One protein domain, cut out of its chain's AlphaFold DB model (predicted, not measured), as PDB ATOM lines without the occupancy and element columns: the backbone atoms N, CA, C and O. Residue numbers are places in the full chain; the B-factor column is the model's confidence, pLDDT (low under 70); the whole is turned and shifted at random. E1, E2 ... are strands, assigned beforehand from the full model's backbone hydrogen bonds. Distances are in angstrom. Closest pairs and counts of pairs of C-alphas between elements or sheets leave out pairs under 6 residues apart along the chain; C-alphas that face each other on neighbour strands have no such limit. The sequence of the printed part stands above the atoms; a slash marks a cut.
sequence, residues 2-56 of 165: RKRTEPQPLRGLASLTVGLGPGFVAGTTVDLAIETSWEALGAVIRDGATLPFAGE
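What this domain is: This is residues 2 to 56 of the 165 residues of an uncharacterized protein of Chloroflexia bacterium (UniProt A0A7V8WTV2). The domain has little regular structure: two short parallel strands, E1 and E2, lie side by side among long loops. Residues 44 to 45 pair antiparallel with E2, adding a short third row to this small sheet. The printed part has 55 residues, no named helix and two named strands, E1 then E2; its class is all strand, with 6 residues in named elements. It is compact, with a radius of gyration of the C-alphas of 10.4 A, and elongated, spanning 33 by 21 by 14 A.

Where its parts are: E1 is residues 18 to 20, 6.5 A long, beginning at C-alpha 18 (216.651, 175.537, 92.462). E2 is residues 32 to 34, 7.0 A long, ending at C-alpha 34 (219.190, 172.958, 98.676).

How they stand to each other: E1 and E2 are parallel neighbours at 28 degrees. C-alphas 19 and 33 face each other at 4.4 A. N 34 and O 19, 2.8 A apart, are within hydrogen-bond range.

The domain as a whole: The C-alphas farthest apart, of Ser 15 and Glu 56, are 34.1 A apart. The printed part has no cut. The link from E1 to E2 is long, 11 residues. Residues 2 to 4 have pLDDT under 70.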
ATOM      1  N   ARG A   2     213.743 186.848 101.866       61.72
ATOM      2  CA  ARG A   2     212.528 186.730 102.691       61.72
ATOM      3  C   ARG A   2     212.574 185.447 103.529       61.72
ATOM      4  O   ARG A   2     211.877 184.489 103.246       61.72
ATOM      5  N   LYS A   3     213.435 185.410 104.549       64.19
ATOM      6  CA  LYS A   3     213.670 184.201 105.375       64.19
ATOM      7  C   LYS A   3     212.488 183.811 106.278       64.19
ATOM      8  O   LYS A   3     212.543 182.780 106.929       64.19
ATOM      9  N   ARG A   4     211.473 184.673 106.370       65.94
ATOM     10  CA  ARG A   4     210.311 184.552 107.266       65.94
ATOM     11  C   ARG A   4     208.983 184.491 106.508       65.94
ATOM     12  O   ARG A   4     207.930 184.660 107.106       65.94
ATOM     13  N   THR A   5     209.038 184.329 105.193       74.69
ATOM     14  CA  THR A   5     207.854 184.268 104.336       74.69
ATOM     15  C   THR A   5     207.890 182.949 103.597       74.69
ATOM     16  O   THR A   5     208.969 182.514 103.194       74.69
ATOM     17  N   GLU A   6     206.730 182.329 103.408       78.19
ATOM     18  CA  GLU A   6     206.630 181.151 102.554       78.19
ATOM     19  C   GLU A   6     207.145 181.480 101.145       78.19
ATOM     20  O   GLU A   6     206.812 182.542 100.594       78.19
ATOM     21  N   PRO A   7     207.995 180.622 100.557       83.31
ATOM     22  CA  PRO A   7     208.474 180.845  99.207       83.31
ATOM     23  C   PRO A   7     207.331 180.795  98.202       83.31
ATOM     24  O   PRO A   7     206.483 179.907  98.235       83.31
ATOM     25  N   GLN A   8     207.335 181.740  97.266       87.00
ATOM     26  CA  GLN A   8     206.413 181.688  96.139       87.00
ATOM     27  C   GLN A   8     206.770 180.501  95.229       87.00
ATOM     28  O   GLN A   8     207.954 180.171  95.109       87.00
ATOM     29  N   PRO A   9     205.789 179.879  94.552       92.38
ATOM     30  CA  PRO A   9     206.073 178.880  93.534       92.38
ATOM     31  C   PRO A   9     206.879 179.490  92.382       92.38
ATOM     32  O   PRO A   9     206.430 180.415  91.711       92.38
ATOM     33  N   LEU A  10     208.081 178.966  92.166       94.62
ATOM     34  CA  LEU A  10     208.977 179.303  91.062       94.62
ATOM     35  C   LEU A  10     209.055 178.184  90.018       94.62
ATOM     36  O   LEU A  10     209.546 178.408  88.914       94.62
ATOM     37  N   ARG A  11     208.588 176.978  90.352       94.31
ATOM     38  CA  ARG A  11     208.608 175.818  89.461       94.31
ATOM     39  C   ARG A  11     207.954 176.153  88.116       94.31
ATOM     40  O   ARG A  11     206.849 176.683  88.072       94.31
ATOM     41  N   GLY A  12     208.649 175.836  87.025       94.50
ATOM     42  CA  GLY A  12     208.189 176.110  85.660       94.50
ATOM     43  C   GLY A  12     208.488 177.518  85.131       94.50
ATOM     44  O   GLY A  12     208.275 177.758  83.947       94.50
ATOM     45  N   LEU A  13     209.035 178.433  85.944       95.94
ATOM     46  CA  LEU A  13     209.472 179.756  85.464       95.94
ATOM     47  C   LEU A  13     210.804 179.717  84.692       95.94
ATOM     48  O   LEU A  13     211.184 180.699  84.060       95.94
ATOM     49  N   ALA A  14     211.520 178.591  84.745       95.50
ATOM     50  CA  ALA A  14     212.725 178.311  83.973       95.50
ATOM     51  C   ALA A  14     212.851 176.797  83.733       95.50
ATOM     52  O   ALA A  14     212.169 176.003  84.378       95.50
ATOM     53  N   SER A  15     213.773 176.390  82.853       95.25
ATOM     54  CA  SER A  15     214.061 174.971  82.569       95.25
ATOM     55  C   SER A  15     214.609 174.187  83.769       95.25
ATOM     56  O   SER A  15     214.631 172.956  83.749       95.25
ATOM     57  N   LEU A  16     215.103 174.904  84.779       96.19
ATOM     58  CA  LEU A  16     215.480 174.385  86.083       96.19
ATOM     59  C   LEU A  16     215.307 175.494  87.118       96.19
ATOM     60  O   LEU A  16     215.876 176.577  86.977       96.19
ATOM     61  N   THR A  17     214.590 175.196  88.191       97.31
ATOM     62  CA  THR A  17     214.472 176.063  89.361       97.31
ATOM     63  C   THR A  17     215.033 175.375  90.597       97.31
ATOM     64  O   THR A  17     214.623 174.273  90.956       97.31
ATOM     65  N   VAL A  18     215.998 176.034  91.244       97.56
ATOM     66  CA  VAL A  18     216.651 175.537  92.462       97.56
ATOM     67  C   VAL A  18     216.352 176.493  93.607       97.56
ATOM     68  O   VAL A  18     216.825 177.630  93.620       97.56
ATOM     69  N   GLY A  19     215.551 176.040  94.566       96.19
ATOM     70  CA  GLY A  19     215.271 176.788  95.787       96.19
ATOM     71  C   GLY A  19     216.411 176.627  96.780       96.19
ATOM     72  O   GLY A  19     216.879 175.519  97.005       96.19
ATOM     73  N   LEU A  20     216.862 177.707  97.406       96.00
ATOM     74  CA  LEU A  20     217.781 177.622  98.542       96.00
ATOM     75  C   LEU A  20     216.957 177.942  99.774       96.00
ATOM     76  O   LEU A  20     216.354 179.015  99.799       96.00
ATOM     77  N   GLY A  21     216.904 177.021 100.737       90.75
ATOM     78  CA  GLY A  21     216.067 177.135 101.931       90.75
ATOM     79  C   GLY A  21     216.108 178.516 102.616       90.75
ATOM     80  O   GLY A  21     217.000 179.338 102.378       90.75
ATOM     81  N   PRO A  22     215.169 178.792 103.526       93.50
ATOM     82  CA  PRO A  22     214.226 177.847 104.127       93.50
ATOM     83  C   PRO A  22     212.873 177.769 103.399       93.50
ATOM     84  O   PRO A  22     212.500 178.685 102.667       93.50
ATOM     85  N   GLY A  23     212.124 176.691 103.651       93.12
ATOM     86  CA  GLY A  23     210.715 176.535 103.265       93.12
ATOM     87  C   GLY A  23     210.438 176.195 101.797       93.12
ATOM     88  O   GLY A  23     209.280 176.058 101.416       93.12
ATOM     89  N   PHE A  24     211.465 176.054 100.953       95.44
ATOM     90  CA  PHE A  24     211.266 175.570  99.587       95.44
ATOM     91  C   PHE A  24     210.919 174.084  99.606       95.44
ATOM     92  O   PHE A  24     211.591 173.304 100.280       95.44
ATOM     93  N   VAL A  25     209.903 173.718  98.832       96.25
ATOM     94  CA  VAL A  25     209.412 172.350  98.639       96.25
ATOM     95  C   VAL A  25     209.751 171.887  97.224       96.25
ATOM     96  O   VAL A  25     209.264 172.480  96.250       96.25
ATOM     97  N   ALA A  26     210.579 170.847  97.115       97.06
ATOM     98  CA  ALA A  26     210.942 170.217  95.849       97.06
ATOM     99  C   ALA A  26     209.714 169.555  95.206       97.06
ATOM    100  O   ALA A  26     208.827 169.049  95.892       97.06
ATOM    101  N   GLY A  27     209.606 169.641  93.881       95.19
ATOM    102  CA  GLY A  27     208.433 169.186  93.134       95.19
ATOM    103  C   GLY A  27     207.182 170.063  93.288       95.19
ATOM    104  O   GLY A  27     206.238 169.890  92.524       95.19
ATOM    105  N   THR A  28     207.160 171.041  94.198       94.81
ATOM    106  CA  THR A  28     205.999 171.931  94.396       94.81
ATOM    107  C   THR A  28     206.356 173.379  94.093       94.81
ATOM    108  O   THR A  28     205.905 173.940  93.099       94.81
ATOM    109  N   THR A  29     207.207 173.984  94.921       95.50
ATOM    110  CA  THR A  29     207.610 175.391  94.759       95.50
ATOM    111  C   THR A  29     208.797 175.555  93.819       95.50
ATOM    112  O   THR A  29     208.931 176.598  93.195       95.50
ATOM    113  N   VAL A  30     209.647 174.540  93.691       97.19
ATOM    114  CA  VAL A  30     210.847 174.506  92.839       97.19
ATOM    115  C   VAL A  30     211.054 173.082  92.333       97.19
ATOM    116  O   VAL A  30     210.454 172.151  92.870       97.19
ATOM    117  N   ASP A  31     211.893 172.886  91.320       97.44
ATOM    118  CA  ASP A  31     212.217 171.536  90.844       97.44
ATOM    119  C   ASP A  31     213.043 170.771  91.879       97.44
ATOM    120  O   ASP A  31     212.747 169.620  92.188       97.44
ATOM    121  N   LEU A  32     214.050 171.434  92.447       97.94
ATOM    122  CA  LEU A  32     214.926 170.903  93.489       97.94
ATOM    123  C   LEU A  32     215.171 171.982  94.539       97.94
ATOM    124  O   LEU A  32     215.138 173.174  94.227       97.94
ATOM    125  N   ALA A  33     215.459 171.581  95.774       97.69
ATOM    126  CA  ALA A  33     215.849 172.518  96.820       97.69
ATOM    127  C   ALA A  33     217.204 172.143  97.436       97.69
ATOM    128  O   ALA A  33     217.579 170.977  97.457       97.69
ATOM    129  N   ILE A  34     217.946 173.135  97.923       98.19
ATOM    130  CA  ILE A  34     219.190 172.958  98.676       98.19
ATOM    131  C   ILE A  34     218.942 173.390 100.113       98.19
ATOM    132  O   ILE A  34     218.483 174.512 100.367       98.19
ATOM    133  N   GLU A  35     219.264 172.509 101.051       97.06
ATOM    134  CA  GLU A  35     219.139 172.797 102.473       97.06
ATOM    135  C   GLU A  35     220.178 173.839 102.922       97.06
ATOM    136  O   GLU A  35     221.353 173.802 102.548       97.06
ATOM    137  N   THR A  36     219.737 174.800 103.736       95.06
ATOM    138  CA  THR A  36     220.575 175.887 104.270       95.06
ATOM    139  C   THR A  36     220.620 175.935 105.803       95.06
ATOM    140  O   THR A  36     221.326 176.789 106.363       95.06
ATOM    141  N   SER A  37     219.867 175.044 106.459       93.88
ATOM    142  CA  SER A  37     219.979 174.654 107.863       93.88
ATOM    143  C   SER A  37     221.251 173.849 108.087       93.88
ATOM    144  O   SER A  37     221.694 173.110 107.216       93.88
ATOM    145  N   TRP A  38     221.829 173.979 109.276       92.06
ATOM    146  CA  TRP A  38     223.039 173.255 109.656       92.06
ATOM    147  C   TRP A  38     222.833 171.745 109.795       92.06
ATOM    148  O   TRP A  38     223.794 171.006 109.627       92.06
ATOM    149  N   GLU A  39     221.607 171.289 110.056       92.94
ATOM    150  CA  GLU A  39     221.298 169.864 110.251       92.94
ATOM    151  C   GLU A  39     221.588 169.013 109.007       92.94
ATOM    152  O   GLU A  39     222.026 167.873 109.126       92.94
ATOM    153  N   ALA A  40     221.388 169.579 107.816       94.56
ATOM    154  CA  ALA A  40     221.658 168.913 106.545       94.56
ATOM    155  C   ALA A  40     222.207 169.898 105.498       94.56
ATOM    156  O   ALA A  40     221.834 169.868 104.330       94.56
ATOM    157  N   LEU A  41     223.082 170.810 105.926       95.88
ATOM    158  CA  LEU A  41     223.590 171.916 105.114       95.88
ATOM    159  C   LEU A  41     224.137 171.456 103.752       95.88
ATOM    160  O   LEU A  41     225.038 170.625 103.682       95.88
ATOM    161  N   GLY A  42     223.635 172.056 102.669       97.31
ATOM    162  CA  GLY A  42     224.070 171.757 101.303       97.31
ATOM    163  C   GLY A  42     223.437 170.504 100.693       97.31
ATOM    164  O   GLY A  42     223.645 170.241  99.508       97.31
ATOM    165  N   ALA A  43     222.635 169.749 101.452       98.00
ATOM    166  CA  ALA A  43     221.941 168.580 100.929       98.00
ATOM    167  C   ALA A  43     220.963 168.966  99.810       98.00
ATOM    168  O   ALA A  43     220.233 169.956  99.903       98.00
ATOM    169  N   VAL A  44     220.935 168.146  98.756       98.31
ATOM    170  CA  VAL A  44     219.983 168.278  97.650       98.31
ATOM    171  C   VAL A  44     218.685 167.571  98.030       98.31
ATOM    172  O   VAL A  44     218.622 166.342  98.065       98.31
ATOM    173  N   ILE A  45     217.638 168.351  98.262       97.88
ATOM    174  CA  ILE A  45     216.280 167.877  98.512       97.88
ATOM    175  C   ILE A  45     215.595 167.652  97.164       97.88
ATOM    176  O   ILE A  45     215.407 168.581  96.371       97.88
ATOM    177  N   ARG A  46     215.264 166.388  96.892       96.44
ATOM    178  CA  ARG A  46     214.609 165.947  95.648       96.44
ATOM    179  C   ARG A  46     213.109 165.724  95.810       96.44
ATOM    180  O   ARG A  46     212.394 165.750  94.817       96.44
ATOM    181  N   ASP A  47     212.668 165.524  97.045       95.44
ATOM    182  CA  ASP A  47     211.276 165.376  97.444       95.44
ATOM    183  C   ASP A  47     211.104 165.955  98.857       95.44
ATOM    184  O   ASP A  47     212.007 165.831  99.689       95.44
ATOM    185  N   GLY A  48     209.980 166.623  99.111       94.56
ATOM    186  CA  GLY A  48     209.710 167.301 100.382       94.56
ATOM    187  C   GLY A  48     210.327 168.702 100.529       94.56
ATOM    188  O   GLY A  48     210.733 169.347  99.558       94.56
ATOM    189  N   ALA A  49     210.323 169.210 101.764       95.50
ATOM    190  CA  ALA A  49     210.650 170.596 102.103       95.50
ATOM    191  C   ALA A  49     212.028 170.749 102.761       95.50
ATOM    192  O   ALA A  49     212.446 169.908 103.550       95.50
ATOM    193  N   THR A  50     212.695 171.872 102.486       96.38
ATOM    194  CA  THR A  50     213.798 172.367 103.330       96.38
ATOM    195  C   THR A  50     213.280 172.809 104.696       96.38
ATOM    196  O   THR A  50     212.135 173.253 104.826       96.38
ATOM    197  N   LEU A  51     214.137 172.723 105.710       94.38
ATOM    198  CA  LEU A  51     213.808 173.050 107.092       94.38
ATOM    199  C   LEU A  51     213.386 174.524 107.264       94.38
ATOM    200  O   LEU A  51     213.831 175.407 106.516       94.38
ATOM    201  N   PRO A  52     212.527 174.820 108.260       90.69
ATOM    202  CA  PRO A  52     212.129 176.185 108.579       90.69
ATOM    203  C   PRO A  52     213.315 177.015 109.089       90.69
ATOM    204  O   PRO A  52     214.342 176.505 109.536       90.69
ATOM    205  N   PHE A  53     213.173 178.341 109.041       87.88
ATOM    206  CA  PHE A  53     214.214 179.247 109.519       87.88
ATOM    207  C   PHE A  53     214.406 179.134 111.040       87.88
ATOM    208  O   PHE A  53     213.561 179.596 111.801       87.88
ATOM    209  N   ALA A  54     215.555 178.614 111.478       82.88
ATOM    210  CA  ALA A  54     215.884 178.465 112.901       82.88
ATOM    211  C   ALA A  54     216.248 179.780 113.626       82.88
ATOM    212  O   ALA A  54     216.337 179.805 114.847       82.88
ATOM    213  N   GLY A  55     216.472 180.890 112.912       77.62
ATOM    214  CA  GLY A  55     216.658 182.210 113.535       77.62
ATOM    215  C   GLY A  55     218.052 182.526 114.073       77.62
ATOM    216  O   GLY A  55     218.488 183.671 113.943       77.62
ATOM    217  N   GLU A  56     218.762 181.542 114.623       79.94
ATOM    218  CA  GLU A  56     219.950 181.819 115.433       79.94
ATOM    219  C   GLU A  56     221.281 181.759 114.656       79.94
ATOM    220  O   GLU A  56     221.536 180.812 113.900       79.94
TER     221      GLU A  56